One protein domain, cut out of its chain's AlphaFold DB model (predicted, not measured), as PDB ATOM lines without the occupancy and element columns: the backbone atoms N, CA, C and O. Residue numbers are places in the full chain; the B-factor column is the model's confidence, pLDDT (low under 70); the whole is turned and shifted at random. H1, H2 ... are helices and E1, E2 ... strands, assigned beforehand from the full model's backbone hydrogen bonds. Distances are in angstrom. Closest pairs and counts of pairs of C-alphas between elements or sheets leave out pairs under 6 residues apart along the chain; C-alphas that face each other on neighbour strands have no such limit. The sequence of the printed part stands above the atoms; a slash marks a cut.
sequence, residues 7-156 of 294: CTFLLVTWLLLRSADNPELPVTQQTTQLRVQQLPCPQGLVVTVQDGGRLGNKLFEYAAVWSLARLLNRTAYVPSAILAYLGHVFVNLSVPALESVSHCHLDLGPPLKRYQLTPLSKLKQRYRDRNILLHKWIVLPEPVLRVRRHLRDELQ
ATOM      1  N   CYS A   7      43.903  58.778  94.372       39.84
ATOM      2  CA  CYS A   7      43.168  59.026  93.144       39.84
ATOM      3  C   CYS A   7      44.039  59.500  91.976       39.84
ATOM      4  O   CYS A   7      43.635  59.257  90.859       39.84
ATOM      5  N   THR A   8      45.209  60.136  92.122       44.25
ATOM      6  CA  THR A   8      45.797  60.827  90.941       44.25
ATOM      7  C   THR A   8      46.574  59.978  89.972       44.25
ATOM      8  O   THR A   8      46.466  60.210  88.771       44.25
ATOM      9  N   PHE A   9      47.357  59.014  90.449       46.09
ATOM     10  CA  PHE A   9      48.009  58.093  89.519       46.09
ATOM     11  C   PHE A   9      46.975  57.154  88.893       46.09
ATOM     12  O   PHE A   9      47.007  56.943  87.685       46.09
ATOM     13  N   LEU A  10      45.980  56.736  89.682       48.75
ATOM     14  CA  LEU A  10      44.825  55.974  89.215       48.75
ATOM     15  C   LEU A  10      43.933  56.787  88.258       48.75
ATOM     16  O   LEU A  10      43.371  56.204  87.337       48.75
ATOM     17  N   LEU A  11      43.844  58.123  88.385       46.94
ATOM     18  CA  LEU A  11      43.040  58.944  87.472       46.94
ATOM     19  C   LEU A  11      43.751  59.303  86.168       46.94
ATOM     20  O   LEU A  11      43.073  59.528  85.177       46.94
ATOM     21  N   VAL A  12      45.084  59.395  86.140       46.81
ATOM     22  CA  VAL A  12      45.828  59.549  84.872       46.81
ATOM     23  C   VAL A  12      45.595  58.307  84.014       46.81
ATOM     24  O   VAL A  12      45.198  58.418  82.860       46.81
ATOM     25  N   THR A  13      45.717  57.142  84.643       46.69
ATOM     26  CA  THR A  13      45.301  55.830  84.148       46.69
ATOM     27  C   THR A  13      43.823  55.801  83.717       46.69
ATOM     28  O   THR A  13      43.521  55.448  82.581       46.69
ATOM     29  N   TRP A  14      42.890  56.266  84.555       42.47
ATOM     30  CA  TRP A  14      41.453  56.329  84.233       42.47
ATOM     31  C   TRP A  14      41.108  57.313  83.097       42.47
ATOM     32  O   TRP A  14      40.222  57.048  82.286       42.47
ATOM     33  N   LEU A  15      41.808  58.447  82.999       40.47
ATOM     34  CA  LEU A  15      41.627  59.443  81.938       40.47
ATOM     35  C   LEU A  15      42.236  58.983  80.607       40.47
ATOM     36  O   LEU A  15      41.684  59.313  79.558       40.47
ATOM     37  N   LEU A  16      43.321  58.198  80.634       44.16
ATOM     38  CA  LEU A  16      43.842  57.503  79.452       44.16
ATOM     39  C   LEU A  16      42.808  56.503  78.909       44.16
ATOM     40  O   LEU A  16      42.531  56.519  77.709       44.16
ATOM     41  N   LEU A  17      42.167  55.732  79.800       40.41
ATOM     42  CA  LEU A  17      41.140  54.730  79.475       40.41
ATOM     43  C   LEU A  17      39.835  55.321  78.899       40.41
ATOM     44  O   LEU A  17      39.125  54.628  78.178       40.41
ATOM     45  N   ARG A  18      39.511  56.595  79.173       36.34
ATOM     46  CA  ARG A  18      38.291  57.275  78.673       36.34
ATOM     47  C   ARG A  18      38.513  58.230  77.493       36.34
ATOM     48  O   ARG A  18      37.588  58.931  77.090       36.34
ATOM     49  N   SER A  19      39.717  58.299  76.925       38.88
ATOM     50  CA  SER A  19      40.081  59.343  75.948       38.88
ATOM     51  C   SER A  19      39.578  59.144  74.504       38.88
ATOM     52  O   SER A  19      40.113  59.772  73.586       38.88
ATOM     53  N   ALA A  20      38.526  58.345  74.289       39.69
ATOM     54  CA  ALA A  20      37.911  58.186  72.970       39.69
ATOM     55  C   ALA A  20      37.116  59.430  72.502       39.69
ATOM     56  O   ALA A  20      37.134  59.708  71.310       39.69
ATOM     57  N   ASP A  21      36.542  60.248  73.404       38.59
ATOM     58  CA  ASP A  21      35.493  61.219  73.008       38.59
ATOM     59  C   ASP A  21      35.654  62.675  73.503       38.59
ATOM     60  O   ASP A  21      34.688  63.436  73.533       38.59
ATOM     61  N   ASN A  22      36.852  63.133  73.892       42.62
ATOM     62  CA  ASN A  22      37.016  64.551  74.258       42.62
ATOM     63  C   ASN A  22      37.231  65.445  73.018       42.62
ATOM     64  O   ASN A  22      38.210  65.222  72.300       42.62
ATOM     65  N   PRO A  23      36.395  66.485  72.795       38.66
ATOM     66  CA  PRO A  23      36.503  67.349  71.624       38.66
ATOM     67  C   PRO A  23      37.781  68.198  71.659       38.66
ATOM     68  O   PRO A  23      38.145  68.788  72.683       38.66
ATOM     69  N   GLU A  24      38.461  68.241  70.515       46.72
ATOM     70  CA  GLU A  24      39.686  69.006  70.290       46.72
ATOM     71  C   GLU A  24      39.405  70.517  70.291       46.72
ATOM     72  O   GLU A  24      38.358  70.979  69.838       46.72
ATOM     73  N   LEU A  25      40.360  71.301  70.799       47.34
ATOM     74  CA  LEU A  25      40.380  72.755  70.624       47.34
ATOM     75  C   LEU A  25      41.535  73.110  69.678       47.34
ATOM     76  O   LEU A  25      42.604  72.508  69.802       47.34
ATOM     77  N   PRO A  26      41.354  74.077  68.764       35.75
ATOM     78  CA  PRO A  26      42.396  74.475  67.827       35.75
ATOM     79  C   PRO A  26      43.629  75.019  68.559       35.75
ATOM     80  O   PRO A  26      43.519  75.712  69.574       35.75
ATOM     81  N   VAL A  27      44.809  74.685  68.034       38.69
ATOM     82  CA  VAL A  27      46.120  75.032  68.593       38.69
ATOM     83  C   VAL A  27      46.897  75.883  67.589       38.69
ATOM     84  O   VAL A  27      47.003  75.520  66.421       38.69
ATOM     85  N   THR A  28      47.490  76.985  68.047       36.72
ATOM     86  CA  THR A  28      48.394  77.832  67.252       36.72
ATOM     87  C   THR A  28      49.839  77.326  67.362       36.72
ATOM     88  O   THR A  28      50.315  77.038  68.463       36.72
ATOM     89  N   GLN A  29      50.548  77.201  66.235       34.66
ATOM     90  CA  GLN A  29      51.952  76.768  66.195       34.66
ATOM     91  C   GLN A  29      52.914  77.937  66.475       34.66
ATOM     92  O   GLN A  29      52.716  79.045  65.985       34.66
ATOM     93  N   GLN A  30      53.977  77.671  67.237       38.72
ATOM     94  CA  GLN A  30      55.148  78.543  67.389       38.72
ATOM     95  C   GLN A  30      56.407  77.671  67.307       38.72
ATOM     96  O   GLN A  30      56.424  76.573  67.864       38.72
ATOM     97  N   THR A  31      57.434  78.136  66.597       34.41
ATOM     98  CA  THR A  31      58.687  77.405  66.345       34.41
ATOM     99  C   THR A  31      59.866  78.347  66.566       34.41
ATOM    100  O   THR A  31      59.888  79.424  65.970       34.41
ATOM    101  N   THR A  32      60.872  77.948  67.353       39.28
ATOM    102  CA  THR A  32      62.133  78.707  67.446       39.28
ATOM    103  C   THR A  32      63.337  77.799  67.711       39.28
ATOM    104  O   THR A  32      63.254  76.841  68.474       39.28
ATOM    105  N   GLN A  33      64.454  78.100  67.038       38.22
ATOM    106  CA  GLN A  33      65.701  77.326  67.002       38.22
ATOM    107  C   GLN A  33      66.627  77.586  68.207       38.22
ATOM    108  O   GLN A  33      66.691  78.689  68.747       38.22
ATOM    109  N   LEU A  34      67.408  76.564  68.572       41.47
ATOM    110  CA  LEU A  34      68.394  76.558  69.657       41.47
ATOM    111  C   LEU A  34      69.688  77.325  69.299       41.47
ATOM    112  O   LEU A  34      70.641  76.765  68.761       41.47
ATOM    113  N   ARG A  35      69.757  78.597  69.696       42.94
ATOM    114  CA  ARG A  35      70.968  79.266  70.214       42.94
ATOM    115  C   ARG A  35      70.536  80.054  71.446       42.94
ATOM    116  O   ARG A  35      69.423  80.569  71.458       42.94
ATOM    117  N   VAL A  36      71.387  80.167  72.470       54.97
ATOM    118  CA  VAL A  36      71.135  81.041  73.636       54.97
ATOM    119  C   VAL A  36      71.291  82.499  73.191       54.97
ATOM    120  O   VAL A  36      72.247  83.187  73.531       54.97
ATOM    121  N   GLN A  37      70.393  82.946  72.322       69.56
ATOM    122  CA  GLN A  37      70.163  84.351  72.056       69.56
ATOM    123  C   GLN A  37      69.197  84.839  73.127       69.56
ATOM    124  O   GLN A  37      68.210  84.170  73.439       69.56
ATOM    125  N   GLN A  38      69.508  85.990  73.719       86.25
ATOM    126  CA  GLN A  38      68.548  86.688  74.561       86.25
ATOM    127  C   GLN A  38      67.309  86.981  73.710       86.25
ATOM    128  O   GLN A  38      67.414  87.613  72.657       86.25
ATOM    129  N   LEU A  39      66.160  86.463  74.135       92.75
ATOM    130  CA  LEU A  39      64.887  86.696  73.463       92.75
ATOM    131  C   LEU A  39      64.269  87.998  73.985       92.75
ATOM    132  O   LEU A  39      64.490  88.342  75.146       92.75
ATOM    133  N   PRO A  40      63.488  88.731  73.175       94.56
ATOM    134  CA  PRO A  40      62.804  89.927  73.652       94.56
ATOM    135  C   PRO A  40      61.836  89.589  74.790       94.56
ATOM    136  O   PRO A  40      61.246  88.504  74.822       94.56
ATOM    137  N   CYS A  41      61.626  90.539  75.704       95.50
ATOM    138  CA  CYS A  41      60.696  90.331  76.806       95.50
ATOM    139  C   CYS A  41      59.272  90.039  76.308       95.50
ATOM    140  O   CYS A  41      58.784  90.712  75.388       95.50
ATOM    141  N   PRO A  42      58.591  89.044  76.908       95.19
ATOM    142  CA  PRO A  42      57.260  88.647  76.479       95.19
ATOM    143  C   PRO A  42      56.273  89.800  76.684       95.19
ATOM    144  O   PRO A  42      56.202  90.388  77.757       95.19
ATOM    145  N   GLN A  43      55.489  90.099  75.647       91.06
ATOM    146  CA  GLN A  43      54.464  91.154  75.676       91.06
ATOM    147  C   GLN A  43      53.177  90.722  76.396       91.06
ATOM    148  O   GLN A  43      52.298  91.537  76.658       91.06
ATOM    149  N   GLY A  44      53.039  89.427  76.691       92.69
ATOM    150  CA  GLY A  44      51.857  88.845  77.314       92.69
ATOM    151  C   GLY A  44      52.203  87.933  78.482       92.69
ATOM    152  O   GLY A  44      53.361  87.758  78.856       92.69
ATOM    153  N   LEU A  45      51.163  87.317  79.038       96.94
ATOM    154  CA  LEU A  45      51.291  86.429  80.186       96.94
ATOM    155  C   LEU A  45      52.089  85.162  79.843       96.94
ATOM    156  O   LEU A  45      51.952  84.583  78.762       96.94
ATOM    157  N   VAL A  46      52.885  84.713  80.805       97.62
ATOM    158  CA  VAL A  46      53.834  83.603  80.701       97.62
ATOM    159  C   VAL A  46      53.357  82.393  81.498       97.62
ATOM    160  O   VAL A  46      52.746  82.529  82.560       97.62
ATOM    161  N   VAL A  47      53.687  81.197  81.016       97.75
ATOM    162  CA  VAL A  47      53.656  79.958  81.798       97.75
ATOM    163  C   VAL A  47      55.038  79.311  81.832       97.75
ATOM    164  O   VAL A  47      55.711  79.199  80.808       97.75
ATOM    165  N   THR A  48      55.447  78.883  83.023       97.88
ATOM    166  CA  THR A  48      56.695  78.162  83.275       97.88
ATOM    167  C   THR A  48      56.539  77.179  84.442       97.88
ATOM    168  O   THR A  48      55.466  77.058  85.037       97.88
ATOM    169  N   VAL A  49      57.594  76.433  84.761       96.75
ATOM    170  CA  VAL A  49      57.590  75.335  85.736       96.75
ATOM    171  C   VAL A  49      58.913  75.277  86.488       96.75
ATOM    172  O   VAL A  49      59.955  75.649  85.957       96.75
ATOM    173  N   GLN A  50      58.878  74.808  87.731       95.88
ATOM    174  CA  GLN A  50      60.084  74.462  88.477       95.88
ATOM    175  C   GLN A  50      60.597  73.089  88.033       95.88
ATOM    176  O   GLN A  50      59.809  72.157  87.923       95.88
ATOM    177  N   ASP A  51      61.909  72.949  87.848       94.88
ATOM    178  CA  ASP A  51      62.523  71.665  87.500       94.88
ATOM    179  C   ASP A  51      62.518  70.683  88.688       94.88
ATOM    180  O   ASP A  51      62.905  71.035  89.813       94.88
ATOM    181  N   GLY A  52      62.124  69.428  88.453       90.56
ATOM    182  CA  GLY A  52      62.373  68.359  89.407       90.56
ATOM    183  C   GLY A  52      62.183  66.927  88.908       90.56
ATOM    184  O   GLY A  52      61.322  66.569  88.112       90.56
ATOM    185  N   GLY A  53      62.938  66.020  89.531       88.88
ATOM    186  CA  GLY A  53      62.827  64.584  89.283       88.88
ATOM    187  C   GLY A  53      63.548  64.124  88.014       88.88
ATOM    188  O   GLY A  53      64.551  64.705  87.609       88.88
ATOM    189  N   ARG A  54      63.079  63.012  87.436       91.38
ATOM    190  CA  ARG A  54      63.717  62.314  86.302       91.38
ATOM    191  C   ARG A  54      62.856  62.408  85.036       91.38
ATOM    192  O   ARG A  54      61.855  63.117  85.036       91.38
ATOM    193  N   LEU A  55      63.227  61.677  83.979       94.19
ATOM    194  CA  LEU A  55      62.618  61.732  82.641       94.19
ATOM    195  C   LEU A  55      61.089  61.883  82.624       94.19
ATOM    196  O   LEU A  55      60.593  62.853  82.064       94.19
ATOM    197  N   GLY A  56      60.344  60.982  83.274       92.56
ATOM    198  CA  GLY A  56      58.876  61.043  83.274       92.56
ATOM    199  C   GLY A  56      58.304  62.314  83.919       92.56
ATOM    200  O   GLY A  56      57.287  62.834  83.465       92.56
ATOM    201  N   ASN A  57      58.967  62.852  84.948       92.31
ATOM    202  CA  ASN A  57      58.552  64.101  85.592       92.31
ATOM    203  C   ASN A  57      58.886  65.305  84.711       92.31
ATOM    204  O   ASN A  57      58.010  66.126  84.472       92.31
ATOM    205  N   LYS A  58      60.103  65.355  84.158       95.69
ATOM    206  CA  LYS A  58      60.541  66.427  83.250       95.69
ATOM    207  C   LYS A  58      59.670  66.511  81.997       95.69
ATOM    208  O   LYS A  58      59.343  67.604  81.546       95.69
ATOM    209  N   LEU A  59      59.238  65.365  81.468       96.12
ATOM    210  CA  LEU A  59      58.265  65.307  80.381       96.12
ATOM    211  C   LEU A  59      56.913  65.910  80.783       96.12
ATOM    212  O   LEU A  59      56.348  66.682  80.016       96.12
ATOM    213  N   PHE A  60      56.405  65.624  81.986       94.62
ATOM    214  CA  PHE A  60      55.175  66.259  82.472       94.62
ATOM    215  C   PHE A  60      55.330  67.755  82.738       94.62
ATOM    216  O   PHE A  60      54.412  68.511  82.438       94.62
ATOM    217  N   GLU A  61      56.472  68.187  83.261       95.62
ATOM    218  CA  GLU A  61      56.788  69.600  83.469       95.62
ATOM    219  C   GLU A  61      56.798  70.350  82.128       95.62
ATOM    220  O   GLU A  61      56.101  71.357  81.982       95.62
ATOM    221  N   TYR A  62      57.482  69.802  81.119       97.94
ATOM    222  CA  TYR A  62      57.483  70.330  79.754       97.94
ATOM    223  C   TYR A  62      56.076  70.352  79.146       97.94
ATOM    224  O   TYR A  62      55.593  71.390  78.697       97.94
ATOM    225  N   ALA A  63      55.382  69.215  79.181       96.44
ATOM    226  CA  ALA A  63      54.061  69.054  78.594       96.44
ATOM    227  C   ALA A  63      53.006  69.945  79.249       96.44
ATOM    228  O   ALA A  63      52.129  70.460  78.558       96.44
ATOM    229  N   ALA A  64      53.077  70.152  80.564       94.88
ATOM    230  CA  ALA A  64      52.166  71.034  81.278       94.88
ATOM    231  C   ALA A  64      52.332  72.487  80.815       94.88
ATOM    232  O   ALA A  64      51.331  73.141  80.514       94.88
ATOM    233  N   VAL A  65      53.576  72.966  80.691       97.38
ATOM    234  CA  VAL A  65      53.873  74.293  80.133       97.38
ATOM    235  C   VAL A  65      53.390  74.386  78.686       97.38
ATOM    236  O   VAL A  65      52.620  75.288  78.357       97.38
ATOM    237  N   TRP A  66      53.764  73.419  77.846       97.75
ATOM    238  CA  TRP A  66      53.418  73.379  76.425       97.75
ATOM    239  C   TRP A  66      51.898  73.396  76.195       97.75
ATOM    240  O   TRP A  66      51.399  74.143  75.349       97.75
ATOM    241  N   SER A  67      51.155  72.618  76.991       95.56
ATOM    242  CA  SER A  67      49.696  72.494  76.903       95.56
ATOM    243  C   SER A  67      48.988  73.747  77.407       95.56
ATOM    244  O   SER A  67      48.101  74.267  76.733       95.56
ATOM    245  N   LEU A  68      49.368  74.263  78.582       95.12
ATOM    246  CA  LEU A  68      48.736  75.461  79.140       95.12
ATOM    247  C   LEU A  68      49.023  76.703  78.301       95.12
ATOM    248  O   LEU A  68      48.129  77.533  78.155       95.12
ATOM    249  N   ALA A  69      50.215  76.812  77.713       96.94
ATOM    250  CA  ALA A  69      50.552  77.905  76.809       96.94
ATOM    251  C   ALA A  69      49.549  78.023  75.661       96.94
ATOM    252  O   ALA A  69      49.000  79.093  75.406       96.94
ATOM    253  N   ARG A  70      49.222  76.891  75.041       95.00
ATOM    254  CA  ARG A  70      48.277  76.823  73.923       95.00
ATOM    255  C   ARG A  70      46.829  76.974  74.374       95.00
ATOM    256  O   ARG A  70      46.076  77.744  73.791       95.00
ATOM    257  N   LEU A  71      46.436  76.294  75.450       94.69
ATOM    258  CA  LEU A  71      45.047  76.289  75.929       94.69
ATOM    259  C   LEU A  71      44.615  77.598  76.603       94.69
ATOM    260  O   LEU A  71      43.411  77.855  76.715       94.69
ATOM    261  N   LEU A  72      45.571  78.383  77.103       94.12
ATOM    262  CA  LEU A  72      45.335  79.640  77.815       94.12
ATOM    263  C   LEU A  72      45.881  80.866  77.072       94.12
ATOM    264  O   LEU A  72      45.802  81.958  77.624       94.12
ATOM    265  N   ASN A  73      46.423  80.706  75.859       93.88
ATOM    266  CA  ASN A  73      47.090  81.768  75.101       93.88
ATOM    267  C   ASN A  73      48.150  82.496  75.954       93.88
ATOM    268  O   ASN A  73      47.974  83.645  76.375       93.88
ATOM    269  N   ARG A  74      49.213  81.768  76.303       95.06
ATOM    270  CA  ARG A  74      50.352  82.238  77.106       95.06
ATOM    271  C   ARG A  74      51.651  81.964  76.368       95.06
ATOM    272  O   ARG A  74      51.749  80.994  75.622       95.06
ATOM    273  N   THR A  75      52.665  82.771  76.650       97.44
ATOM    274  CA  THR A  75      54.024  82.508  76.166       97.44
ATOM    275  C   THR A  75      54.660  81.418  77.029       97.44
ATOM    276  O   THR A  75      54.638  81.505  78.259       97.44
ATOM    277  N   ALA A  76      55.189  80.374  76.396       98.06
ATOM    278  CA  ALA A  76      55.791  79.231  77.073       98.06
ATOM    279  C   ALA A  76      57.287  79.452  77.321       98.06
ATOM    280  O   ALA A  76      58.006  79.805  76.393       98.06
ATOM    281  N   TYR A  77      57.757  79.147  78.530       98.31
ATOM    282  CA  TYR A  77      59.184  79.002  78.829       98.31
ATOM    283  C   TYR A  77      59.410  77.846  79.801       98.31
ATOM    284  O   TYR A  77      58.647  77.679  80.754       98.31
ATOM    285  N   VAL A  78      60.488  77.084  79.636       97.94
ATOM    286  CA  VAL A  78      60.897  76.039  80.596       97.94
ATOM    287  C   VAL A  78      62.344  76.248  81.045       97.94
ATOM    288  O   VAL A  78      63.141  76.757  80.261       97.94
ATOM    289  N   PRO A  79      62.723  75.851  82.272       97.50
ATOM    290  CA  PRO A  79      64.123  75.852  82.692       97.50
ATOM    291  C   PRO A  79      65.039  75.143  81.687       97.50
ATOM    292  O   PRO A  79      64.725  74.045  81.216       97.50
ATOM    293  N   SER A  80      66.204  75.725  81.407       95.69
ATOM    294  CA  SER A  80      67.216  75.169  80.500       95.69
ATOM    295  C   SER A  80      67.635  73.752  80.886       95.69
ATOM    296  O   SER A  80      67.890  72.930  80.011       95.69
ATOM    297  N   ALA A  81      67.623  73.420  82.180       94.62
ATOM    298  CA  ALA A  81      67.904  72.078  82.682       94.62
ATOM    299  C   ALA A  81      66.894  71.018  82.198       94.62
ATOM    300  O   ALA A  81      67.267  69.861  81.987       94.62
ATOM    301  N   ILE A  82      65.623  71.385  81.986       96.62
ATOM    302  CA  ILE A  82      64.627  70.493  81.374       96.62
ATOM    303  C   ILE A  82      64.962  70.297  79.893       96.62
ATOM    304  O   ILE A  82      64.998  69.156  79.433       96.62
ATOM    305  N   LEU A  83      65.267  71.378  79.166       96.06
ATOM    306  CA  LEU A  83      65.610  71.315  77.740       96.06
ATOM    307  C   LEU A  83      66.895  70.533  77.481       96.06
ATOM    308  O   LEU A  83      66.916  69.696  76.589       96.06
ATOM    309  N   ALA A  84      67.940  70.751  78.277       93.25
ATOM    310  CA  ALA A  84      69.193  70.012  78.174       93.25
ATOM    311  C   ALA A  84      68.956  68.510  78.375       93.25
ATOM    312  O   ALA A  84      69.448  67.692  77.605       93.25
ATOM    313  N   TYR A  85      68.137  68.143  79.365       94.06
ATOM    314  CA  TYR A  85      67.834  66.746  79.657       94.06
ATOM    315  C   TYR A  85      66.977  66.085  78.565       94.06
ATOM    316  O   TYR A  85      67.312  65.002  78.084       94.06
ATOM    317  N   LEU A  86      65.879  66.727  78.155       96.25
ATOM    318  CA  LEU A  86      64.970  66.197  77.133       96.25
ATOM    319  C   LEU A  86      65.574  66.264  75.721       96.25
ATOM    320  O   LEU A  86      65.282  65.404  74.890       96.25
ATOM    321  N   GLY A  87      66.468  67.219  75.464       94.88
ATOM    322  CA  GLY A  87      67.181  67.396  74.197       94.88
ATOM    323  C   GLY A  87      68.162  66.270  73.862       94.88
ATOM    324  O   GLY A  87      68.622  66.181  72.726       94.88
ATOM    325  N   HIS A  88      68.450  65.359  74.798       92.25
ATOM    326  CA  HIS A  88      69.143  64.102  74.492       92.25
ATOM    327  C   HIS A  88      68.247  63.078  73.777       92.25
ATOM    328  O   HIS A  88      68.763  62.178  73.106       92.25
ATOM    329  N   VAL A  89      66.925  63.218  73.914       94.38
ATOM    330  CA  VAL A  89      65.913  62.244  73.479       94.38
ATOM    331  C   VAL A  89      65.097  62.763  72.302       94.38
ATOM    332  O   VAL A  89      64.883  62.016  71.346       94.38
ATOM    333  N   PHE A  90      64.696  64.033  72.347       96.56
ATOM    334  CA  PHE A  90      63.811  64.649  71.360       96.56
ATOM    335  C   PHE A  90      64.542  65.677  70.495       96.56
ATOM    336  O   PHE A  90      65.413  66.396  70.985       96.56
ATOM    337  N   VAL A  91      64.192  65.731  69.207       90.38
ATOM    338  CA  VAL A  91      64.906  66.537  68.201       90.38
ATOM    339  C   VAL A  91      64.581  68.026  68.316       90.38
ATOM    340  O   VAL A  91      65.490  68.847  68.383       90.38
ATOM    341  N   ASN A  92      63.291  68.372  68.337       85.56
ATOM    342  CA  ASN A  92      62.814  69.744  68.156       85.56
ATOM    343  C   ASN A  92      61.810  70.129  69.246       85.56
ATOM    344  O   ASN A  92      60.605  70.152  69.013       85.56
ATOM    345  N   LEU A  93      62.320  70.458  70.432       95.00
ATOM    346  CA  LEU A  93      61.509  71.062  71.489       95.00
ATOM    347  C   LEU A  93      61.280  72.547  71.163       95.00
ATOM    348  O   LEU A  93      62.232  73.322  71.102       95.00
ATOM    349  N   SER A  94      60.026  72.936  70.929       95.56
ATOM    350  CA  SER A  94      59.617  74.283  70.512       95.56
ATOM    351  C   SER A  94      59.607  75.316  71.638       95.56
ATOM    352  O   SER A  94      59.608  76.515  71.358       95.56
ATOM    353  N   VAL A  95      59.579  74.891  72.905       97.31
ATOM    354  CA  VAL A  95      59.524  75.822  74.039       97.31
ATOM    355  C   VAL A  95      60.925  76.367  74.345       97.31
ATOM    356  O   VAL A  95      61.827  75.578  74.637       97.31
ATOM    357  N   PRO A  96      61.126  77.698  74.342       96.69
ATOM    358  CA  PRO A  96      62.421  78.295  74.647       96.69
ATOM    359  C   PRO A  96      62.808  78.174  76.130       96.69
ATOM    360  O   PRO A  96      61.970  78.011  77.024       96.69
ATOM    361  N   ALA A  97      64.112  78.303  76.389       96.88
ATOM    362  CA  ALA A  97      64.667  78.327  77.739       96.88
ATOM    363  C   ALA A  97      64.195  79.574  78.497       96.88
ATOM    364  O   ALA A  97      64.273  80.683  77.968       96.88
ATOM    365  N   LEU A  98      63.773  79.429  79.753       96.69
ATOM    366  CA  LEU A  98      63.403  80.548  80.627       96.69
ATOM    367  C   LEU A  98      64.563  81.538  80.804       96.69
ATOM    368  O   LEU A  98      64.367  82.747  80.865       96.69
ATOM    369  N   GLU A  99      65.787  81.031  80.813       95.69
ATOM    370  CA  GLU A  99      67.017  81.797  80.954       95.69
ATOM    371  C   GLU A  99      67.248  82.759  79.777       95.69
ATOM    372  O   GLU A  99      67.917  83.779  79.954       95.69
ATOM    373  N   SER A 100      66.642  82.499  78.610       95.75
ATOM    374  CA  SER A 100      66.691  83.414  77.456       95.75
ATOM    375  C   SER A 100      66.003  84.760  77.714       95.75
ATOM    376  O   SER A 100      66.331  85.744  77.053       95.75
ATOM    377  N   VAL A 101      65.112  84.825  78.711       96.06
ATOM    378  CA  VAL A 101      64.400  86.037  79.154       96.06
ATOM    379  C   VAL A 101      64.719  86.397  80.608       96.06
ATOM    380  O   VAL A 101      63.959  87.101  81.266       96.06
ATOM    381  N   SER A 102      65.865  85.944  81.126       93.31
ATOM    382  CA  SER A 102      66.317  86.219  82.504       93.31
ATOM    383  C   SER A 102      66.498  87.707  82.832       93.31
ATOM    384  O   SER A 102      66.467  88.084  84.000       93.31
ATOM    385  N   HIS A 103      66.657  88.559  81.817       93.94
ATOM    386  CA  HIS A 103      66.745  90.015  81.957       93.94
ATOM    387  C   HIS A 103      65.373  90.700  82.103       93.94
ATOM    388  O   HIS A 103      65.309  91.892  82.391       93.94
ATOM    389  N   CYS A 104      64.274  89.972  81.896       95.12
ATOM    390  CA  CYS A 104      62.918  90.501  81.970       95.12
ATOM    391  C   CYS A 104      62.354  90.392  83.387       95.12
ATOM    392  O   CYS A 104      62.558  89.397  84.085       95.12
ATOM    393  N   HIS A 105      61.567  91.385  83.802       92.50
ATOM    394  CA  HIS A 105      60.855  91.323  85.074       92.50
ATOM    395  C   HIS A 105      59.562  90.508  84.925       92.50
ATOM    396  O   HIS A 105      58.579  90.986  84.361       92.50
ATOM    397  N   LEU A 106      59.566  89.268  85.419       93.00
ATOM    398  CA  LEU A 106      58.412  88.367  85.382       93.00
ATOM    399  C   LEU A 106      57.862  88.141  86.799       93.00
ATOM    400  O   LEU A 106      58.464  87.411  87.585       93.00
ATOM    401  N   ASP A 107      56.693  88.707  87.118       93.50
ATOM    402  CA  ASP A 107      55.968  88.347  88.347       93.50
ATOM    403  C   ASP A 107      55.260  87.000  88.158       93.50
ATOM    404  O   ASP A 107      54.188  86.909  87.556       93.50
ATOM    405  N   LEU A 108      55.892  85.936  88.641       90.31
ATOM    406  CA  LEU A 108      55.406  84.565  88.515       90.31
ATOM    407  C   LEU A 108      54.428  84.150  89.630       90.31
ATOM    408  O   LEU A 108      53.757  83.121  89.503       90.31
ATOM    409  N   GLY A 109      54.315  84.938  90.707       88.62
ATOM    410  CA  GLY A 109      53.551  84.573  91.899       88.62
ATOM    411  C   GLY A 109      53.985  83.240  92.548       88.62
ATOM    412  O   GLY A 109      55.021  82.662  92.210       88.62
ATOM    413  N   PRO A 110      53.207  82.720  93.517       89.94
ATOM    414  CA  PRO A 110      53.507  81.437  94.147       89.94
ATOM    415  C   PRO A 110      53.248  80.262  93.187       89.94
ATOM    416  O   PRO A 110      52.265  80.288  92.435       89.94
ATOM    417  N   PRO A 111      54.053  79.182  93.263       88.69
ATOM    418  CA  PRO A 111      53.875  78.029  92.395       88.69
ATOM    419  C   PRO A 111      52.514  77.362  92.630       88.69
ATOM    420  O   PRO A 111      52.068  77.185  93.770       88.69
ATOM    421  N   LEU A 112      51.867  76.936  91.542       84.56
ATOM    422  CA  LEU A 112      50.715  76.049  91.581       84.56
ATOM    423  C   LEU A 112      51.150  74.732  92.221       84.56
ATOM    424  O   LEU A 112      51.766  73.882  91.576       84.56
ATOM    425  N   LYS A 113      50.835  74.580  93.509       79.31
ATOM    426  CA  LYS A 113      51.063  73.336  94.245       79.31
ATOM    427  C   LYS A 113      50.274  72.197  93.600       79.31
ATOM    428  O   LYS A 113      49.287  72.422  92.905       79.31
ATOM    429  N   ARG A 114      50.727  70.968  93.850       64.94
ATOM    430  CA  ARG A 114      50.152  69.715  93.345       64.94
ATOM    431  C   ARG A 114      48.652  69.620  93.667       64.94
ATOM    432  O   ARG A 114      48.271  69.090  94.704       64.94
ATOM    433  N   TYR A 115      47.804  70.099  92.762       54.66
ATOM    434  CA  TYR A 115      46.367  69.848  92.781       54.66
ATOM    435  C   TYR A 115      46.052  68.831  91.703       54.66
ATOM    436  O   TYR A 115      45.698  69.144  90.568       54.66
ATOM    437  N   GLN A 116      46.245  67.594  92.128       55.00
ATOM    438  CA  GLN A 116      45.570  66.405  91.665       55.00
ATOM    439  C   GLN A 116      44.131  66.757  91.237       55.00
ATOM    440  O   GLN A 116      43.256  66.887  92.085       55.00
ATOM    441  N   LEU A 117      43.906  66.959  89.930       61.72
ATOM    442  CA  LEU A 117      42.589  67.171  89.299       61.72
ATOM    443  C   LEU A 117      41.985  68.586  89.343       61.72
ATOM    444  O   LEU A 117      40.766  68.723  89.413       61.72
ATOM    445  N   THR A 118      42.777  69.660  89.255       70.62
ATOM    446  CA  THR A 118      42.160  70.973  88.971       70.62
ATOM    447  C   THR A 118      41.649  71.002  87.529       70.62
ATOM    448  O   THR A 118      42.478  70.933  86.620       70.62
ATOM    449  N   PRO A 119      40.328  71.143  87.290       81.38
ATOM    450  CA  PRO A 119      39.799  71.216  85.936       81.38
ATOM    451  C   PRO A 119      40.357  72.431  85.195       81.38
ATOM    452  O   PRO A 119      40.581  73.489  85.799       81.38
ATOM    453  N   LEU A 120      40.505  72.321  83.877       85.62
ATOM    454  CA  LEU A 120      41.009  73.401  83.029       85.62
ATOM    455  C   LEU A 120      40.201  74.698  83.199       85.62
ATOM    456  O   LEU A 120      40.775  75.784  83.162       85.62
ATOM    457  N   SER A 121      38.892  74.611  83.446       87.06
ATOM    458  CA  SER A 121      38.037  75.774  83.729       87.06
ATOM    459  C   SER A 121      38.466  76.537  84.988       87.06
ATOM    460  O   SER A 121      38.542  77.767  84.970       87.06
ATOM    461  N   LYS A 122      38.834  75.828  86.062       87.62
ATOM    462  CA  LYS A 122      39.352  76.446  87.291       87.62
ATOM    463  C   LYS A 122      40.742  77.044  87.075       87.62
ATOM    464  O   LYS A 122      41.023  78.115  87.608       87.62
ATOM    465  N   LEU A 123      41.591  76.399  86.268       88.31
ATOM    466  CA  LEU A 123      42.889  76.965  85.875       88.31
ATOM    467  C   LEU A 123      42.704  78.264  85.074       88.31
ATOM    468  O   LEU A 123      43.328  79.268  85.408       88.31
ATOM    469  N   LYS A 124      41.789  78.275  84.093       89.62
ATOM    470  CA  LYS A 124      41.410  79.465  83.309       89.62
ATOM    471  C   LYS A 124      40.962  80.619  84.202       89.62
ATOM    472  O   LYS A 124      41.413  81.741  84.014       89.62
ATOM    473  N   GLN A 125      40.096  80.346  85.178       90.56
ATOM    474  CA  GLN A 125      39.607  81.369  86.102       90.56
ATOM    475  C   GLN A 125      40.721  81.906  87.011       90.56
ATOM    476  O   GLN A 125      40.866  83.114  87.157       90.56
ATOM    477  N   ARG A 126      41.518  81.014  87.611       89.81
ATOM    478  CA  ARG A 126      42.579  81.378  88.564       89.81
ATOM    479  C   ARG A 126      43.713  82.176  87.922       89.81
ATOM    480  O   ARG A 126      44.295  83.038  88.576       89.81
ATOM    481  N   TYR A 127      44.037  81.862  86.670       91.00
ATOM    482  CA  TYR A 127      45.172  82.423  85.939       91.00
ATOM    483  C   TYR A 127      44.739  83.295  84.751       91.00
ATOM    484  O   TYR A 127      45.451  83.376  83.749       91.00
ATOM    485  N   ARG A 128      43.563  83.936  84.848       92.00
ATOM    486  CA  ARG A 128      43.003  84.779  83.780       92.00
ATOM    487  C   ARG A 128      43.938  85.928  83.393       92.00
ATOM    488  O   ARG A 128      44.227  86.079  82.212       92.00
ATOM    489  N   ASP A 129      44.466  86.635  84.390       93.31
ATOM    490  CA  ASP A 129      45.191  87.902  84.204       93.31
ATOM    491  C   ASP A 129      46.586  87.881  84.855       93.31
ATOM    492  O   ASP A 129      47.107  88.905  85.283       93.31
ATOM    493  N   ARG A 130      47.189  86.693  84.999       93.69
ATOM    494  CA  ARG A 130      48.500  86.542  85.643       93.69
ATOM    495  C   ARG A 130      49.334  85.409  85.060       93.69
ATOM    496  O   ARG A 130      48.796  84.466  84.476       93.69
ATOM    497  N   ASN A 131      50.644  85.503  85.269       96.56
ATOM    498  CA  ASN A 131      51.593  84.459  84.903       96.56
ATOM    499  C   ASN A 131      51.353  83.180  85.717       96.56
ATOM    500  O   ASN A 131      50.726  83.191  86.781       96.56
ATOM    501  N   ILE A 132      51.862  82.064  85.204       95.50
ATOM    502  CA  ILE A 132      51.708  80.741  85.800       95.50
ATOM    503  C   ILE A 132      53.090  80.170  86.091       95.50
ATOM    504  O   ILE A 132      53.837  79.850  85.171       95.50
ATOM    505  N   LEU A 133      53.394  79.967  87.370       96.00
ATOM    506  CA  LEU A 133      54.481  79.099  87.802       96.00
ATOM    507  C   LEU A 133      53.906  77.768  88.264       96.00
ATOM    508  O   LEU A 133      53.094  77.721  89.186       96.00
ATOM    509  N   LEU A 134      54.324  76.679  87.639       94.06
ATOM    510  CA  LEU A 134      53.964  75.328  88.049       94.06
ATOM    511  C   LEU A 134      55.005  74.785  89.036       94.06
ATOM    512  O   LEU A 134      56.205  74.992  88.861       94.06
ATOM    513  N   HIS A 135      54.557  74.087  90.079       92.62
ATOM    514  CA  HIS A 135      55.470  73.390  90.986       92.62
ATOM    515  C   HIS A 135      56.159  72.215  90.272       92.62
ATOM    516  O   HIS A 135      55.584  71.617  89.365       92.62
ATOM    517  N   LYS A 136      57.355  71.826  90.720       90.56
ATOM    518  CA  LYS A 136      58.022  70.606  90.234       90.56
ATOM    519  C   LYS A 136      57.168  69.357  90.466       90.56
ATOM    520  O   LYS A 136      56.372  69.310  91.410       90.56
ATOM    521  N   TRP A 137      57.330  68.333  89.636       86.62
ATOM    522  CA  TRP A 137      56.514  67.106  89.661       86.62
ATOM    523  C   TRP A 137      55.015  67.340  89.401       86.62
ATOM    524  O   TRP A 137      54.177  66.525  89.806       86.62
ATOM    525  N   ILE A 138      54.649  68.462  88.769       87.88
ATOM    526  CA  ILE A 138      53.267  68.713  88.362       87.88
ATOM    527  C   ILE A 138      52.825  67.654  87.350       87.88
ATOM    528  O   ILE A 138      53.583  67.258  86.474       87.88
ATOM    529  N   VAL A 139      51.577  67.214  87.460       86.94
ATOM    530  CA  VAL A 139      50.930  66.335  86.485       86.94
ATOM    531  C   VAL A 139      49.573  66.955  86.180       86.94
ATOM    532  O   VAL A 139      48.762  67.121  87.093       86.94
ATOM    533  N   LEU A 140      49.336  67.332  84.918       87.50
ATOM    534  CA  LEU A 140      48.092  67.959  84.450       87.50
ATOM    535  C   LEU A 140      47.434  67.103  83.353       87.50
ATOM    536  O   LEU A 140      47.568  67.426  82.172       87.50
ATOM    537  N   PRO A 141      46.719  66.021  83.711       83.50
ATOM    538  CA  PRO A 141      46.212  65.062  82.733       83.50
ATOM    539  C   PRO A 141      45.233  65.677  81.735       83.50
ATOM    540  O   PRO A 141      45.384  65.468  80.541       83.50
ATOM    541  N   GLU A 142      44.259  66.474  82.194       86.06
ATOM    542  CA  GLU A 142      43.257  67.063  81.294       86.06
ATOM    543  C   GLU A 142      43.898  67.991  80.236       86.06
ATOM    544  O   GLU A 142      43.659  67.756  79.050       86.06
ATOM    545  N   PRO A 143      44.726  69.000  80.591       90.19
ATOM    546  CA  PRO A 143      45.432  69.806  79.594       90.19
ATOM    547  C   PRO A 143      46.273  68.981  78.615       90.19
ATOM    548  O   PRO A 143      46.175  69.205  77.413       90.19
ATOM    549  N   VAL A 144      47.052  68.016  79.118       90.62
ATOM    550  CA  VAL A 144      47.943  67.181  78.296       90.62
ATOM    551  C   VAL A 144      47.146  66.304  77.330       90.62
ATOM    552  O   VAL A 144      47.453  66.252  76.141       90.62
ATOM    553  N   LEU A 145      46.076  65.658  77.799       89.00
ATOM    554  CA  LEU A 145      45.247  64.779  76.972       89.00
ATOM    555  C   LEU A 145      44.489  65.537  75.879       89.00
ATOM    556  O   LEU A 145      44.337  65.007  74.776       89.00
ATOM    557  N   ARG A 146      44.050  66.778  76.142       90.25
ATOM    558  CA  ARG A 146      43.384  67.629  75.138       90.25
ATOM    559  C   ARG A 146      44.276  67.949  73.940       90.25
ATOM    560  O   ARG A 146      43.756  68.155  72.851       90.25
ATOM    561  N   VAL A 147      45.596  67.977  74.127       91.62
ATOM    562  CA  VAL A 147      46.558  68.319  73.067       91.62
ATOM    563  C   VAL A 147      47.476  67.157  72.674       91.62
ATOM    564  O   VAL A 147      48.444  67.360  71.949       91.62
ATOM    565  N   ARG A 148      47.165  65.932  73.118       90.88
ATOM    566  CA  ARG A 148      48.040  64.751  73.008       90.88
ATOM    567  C   ARG A 148      48.560  64.458  71.600       90.88
ATOM    568  O   ARG A 148      49.703  64.048  71.475       90.88
ATOM    569  N   ARG A 149      47.753  64.679  70.554       89.75
ATOM    570  CA  ARG A 149      48.170  64.458  69.156       89.75
ATOM    571  C   ARG A 149      49.297  65.416  68.768       89.75
ATOM    572  O   ARG A 149      50.406  64.969  68.518       89.75
ATOM    573  N   HIS A 150      49.057  66.719  68.886       92.75
ATOM    574  CA  HIS A 150      50.072  67.743  68.632       92.75
ATOM    575  C   HIS A 150      51.292  67.628  69.561       92.75
ATOM    576  O   HIS A 150      52.412  67.940  69.173       92.75
ATOM    577  N   LEU A 151      51.091  67.175  70.801       92.56
ATOM    578  CA  LEU A 151      52.187  66.953  71.739       92.56
ATOM    579  C   LEU A 151      53.062  65.749  71.347       92.56
ATOM    580  O   LEU A 151      54.243  65.727  71.674       92.56
ATOM    581  N   ARG A 152      52.528  64.758  70.625       92.00
ATOM    582  CA  ARG A 152      53.356  63.702  70.021       92.00
ATOM    583  C   ARG A 152      54.193  64.247  68.871       92.00
ATOM    584  O   ARG A 152      55.357  63.878  68.769       92.00
ATOM    585  N   ASP A 153      53.650  65.154  68.061       92.31
ATOM    586  CA  ASP A 153      54.405  65.824  66.987       92.31
ATOM    587  C   ASP A 153      55.532  66.710  67.539       92.31
ATOM    588  O   ASP A 153      56.564  66.891  66.901       92.31
ATOM    589  N   GLU A 154      55.357  67.226  68.753       94.69
ATOM    590  CA  GLU A 154      56.389  67.936  69.508       94.69
ATOM    591  C   GLU A 154      57.476  66.986  70.054       94.69
ATOM    592  O   GLU A 154      58.668  67.289  70.015       94.69
ATOM    593  N   LEU A 155      57.080  65.824  70.576       96.00
ATOM    594  CA  LEU A 155      57.966  64.870  71.252       96.00
ATOM    595  C   LEU A 155      58.517  63.811  70.283       96.00
ATOM    596  O   LEU A 155      58.354  62.608  70.484       96.00
ATOM    597  N   GLN A 156      59.211  64.266  69.238       95.81
ATOM    598  CA  GLN A 156      59.809  63.395  68.219       95.81
ATOM    599  C   GLN A 156      61.188  62.889  68.638       95.81
ATOM    600  O   GLN A 156      62.112  63.681  68.839       95.81
TER     601      GLN A 156
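AT A GLANCE: This is residues 7 to 156 of the 294 residues of a protein of Ephemera danica (UniProt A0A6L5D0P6). One long helix, H2, runs through the middle, with the short helices H3, H5, H6 and H7 and a small two-stranded sheet, E1 and E2, set round it. Long loops pass round the outside, residues 18 to 45 and 102 to 119, and H1 lies at the far end of the longest axis, reaching the rest through H6. The printed part has 150 residues, with seven named helices and two named strands in the order H1 E1 H2 H3 H4 H5 E2 H6 H7; the sheet E1 E2 is parallel. The class is mostly helix, though under half of the residues are in named elements. The whole is compact and rounded, with a radius of gyration of the C-alphas of 14.7 A and spans of 42 by 34 by 30 A.

IN THESE COORDINATES: H1, residues 7 to 17, begins at C-alpha 7 (43.168, 59.026, 93.144) and is 14.5 A long. E1 is residues 46 to 49, 10.4 A. H2, residues 55 to 72, is 25.4 A long, from C-alpha 55 at (62.618, 61.732, 82.641). H3 is residues 80 to 86, H4 residues 98 to 101, H5 residues 120 to 126, E2 residues 132 to 134 and H6 residues 141 to 146. H7, residues 148 to 154, ends at C-alpha 154 (56.389, 67.936, 69.508).

HOW THE PARTS SIT: H2 touches H3 with residues 55 to 62 alone, closest at the C-alphas of Lys 58 and Ile 82, 6.1 A, at a steep tilt of 66 degrees, opposite ways. H2 touches H6 with residues 63 to 71 alone, closest at the C-alphas of Ser 67 and Pro 143, 5.7 A, at a steep tilt of 56 degrees, the same way. H1 touches H6 at a shallow tilt of 22 degrees, the same way; the closest C-alphas, of Val 12 and Pro 141, are 5.9 A apart. H1 and H2 are apart. H7 is close to H2 but not clearly touching, with the C-alphas of Ala 63 and Leu 151 closest at 7.4 A. H5 is likewise close to H2 but not clearly touching, with Leu 72 and Lys 124 closest at 6.8 A between C-alphas. H4 is close to H3 but not clearly touching, with the C-alphas of Ser 80 and Leu 98 closest at 6.6 A. The closest C-alphas of E1 and H2, of Thr 48 and Val 65, are 5.7 A apart. E1 and E2 are parallel neighbours at 10 degrees, with N 132 and O 46 at 2.8 A and N 134 and O 48 at 2.9 A, within hydrogen-bond range. E1, H2 to H5 and E2 form a strand-helix-strand unit, two parallel neighbour strands with helices between them along the chain. Every O i to N i+4 pair is within hydrogen-bond range in H1, H3, H5, H6 and H7, and 13 of 14 are in H2; H4 is too short for such a pair.

THE WHOLE: The C-alphas farthest apart, of Ala 20 and His 103, are 43.9 A apart. The printed part has no cut. The links H1 to E1, H3 to H4 and H4 to H5 are long. The mean pLDDT of the printed part is 81.5, and residues 7 to 37 and 114 to 117 are under 70.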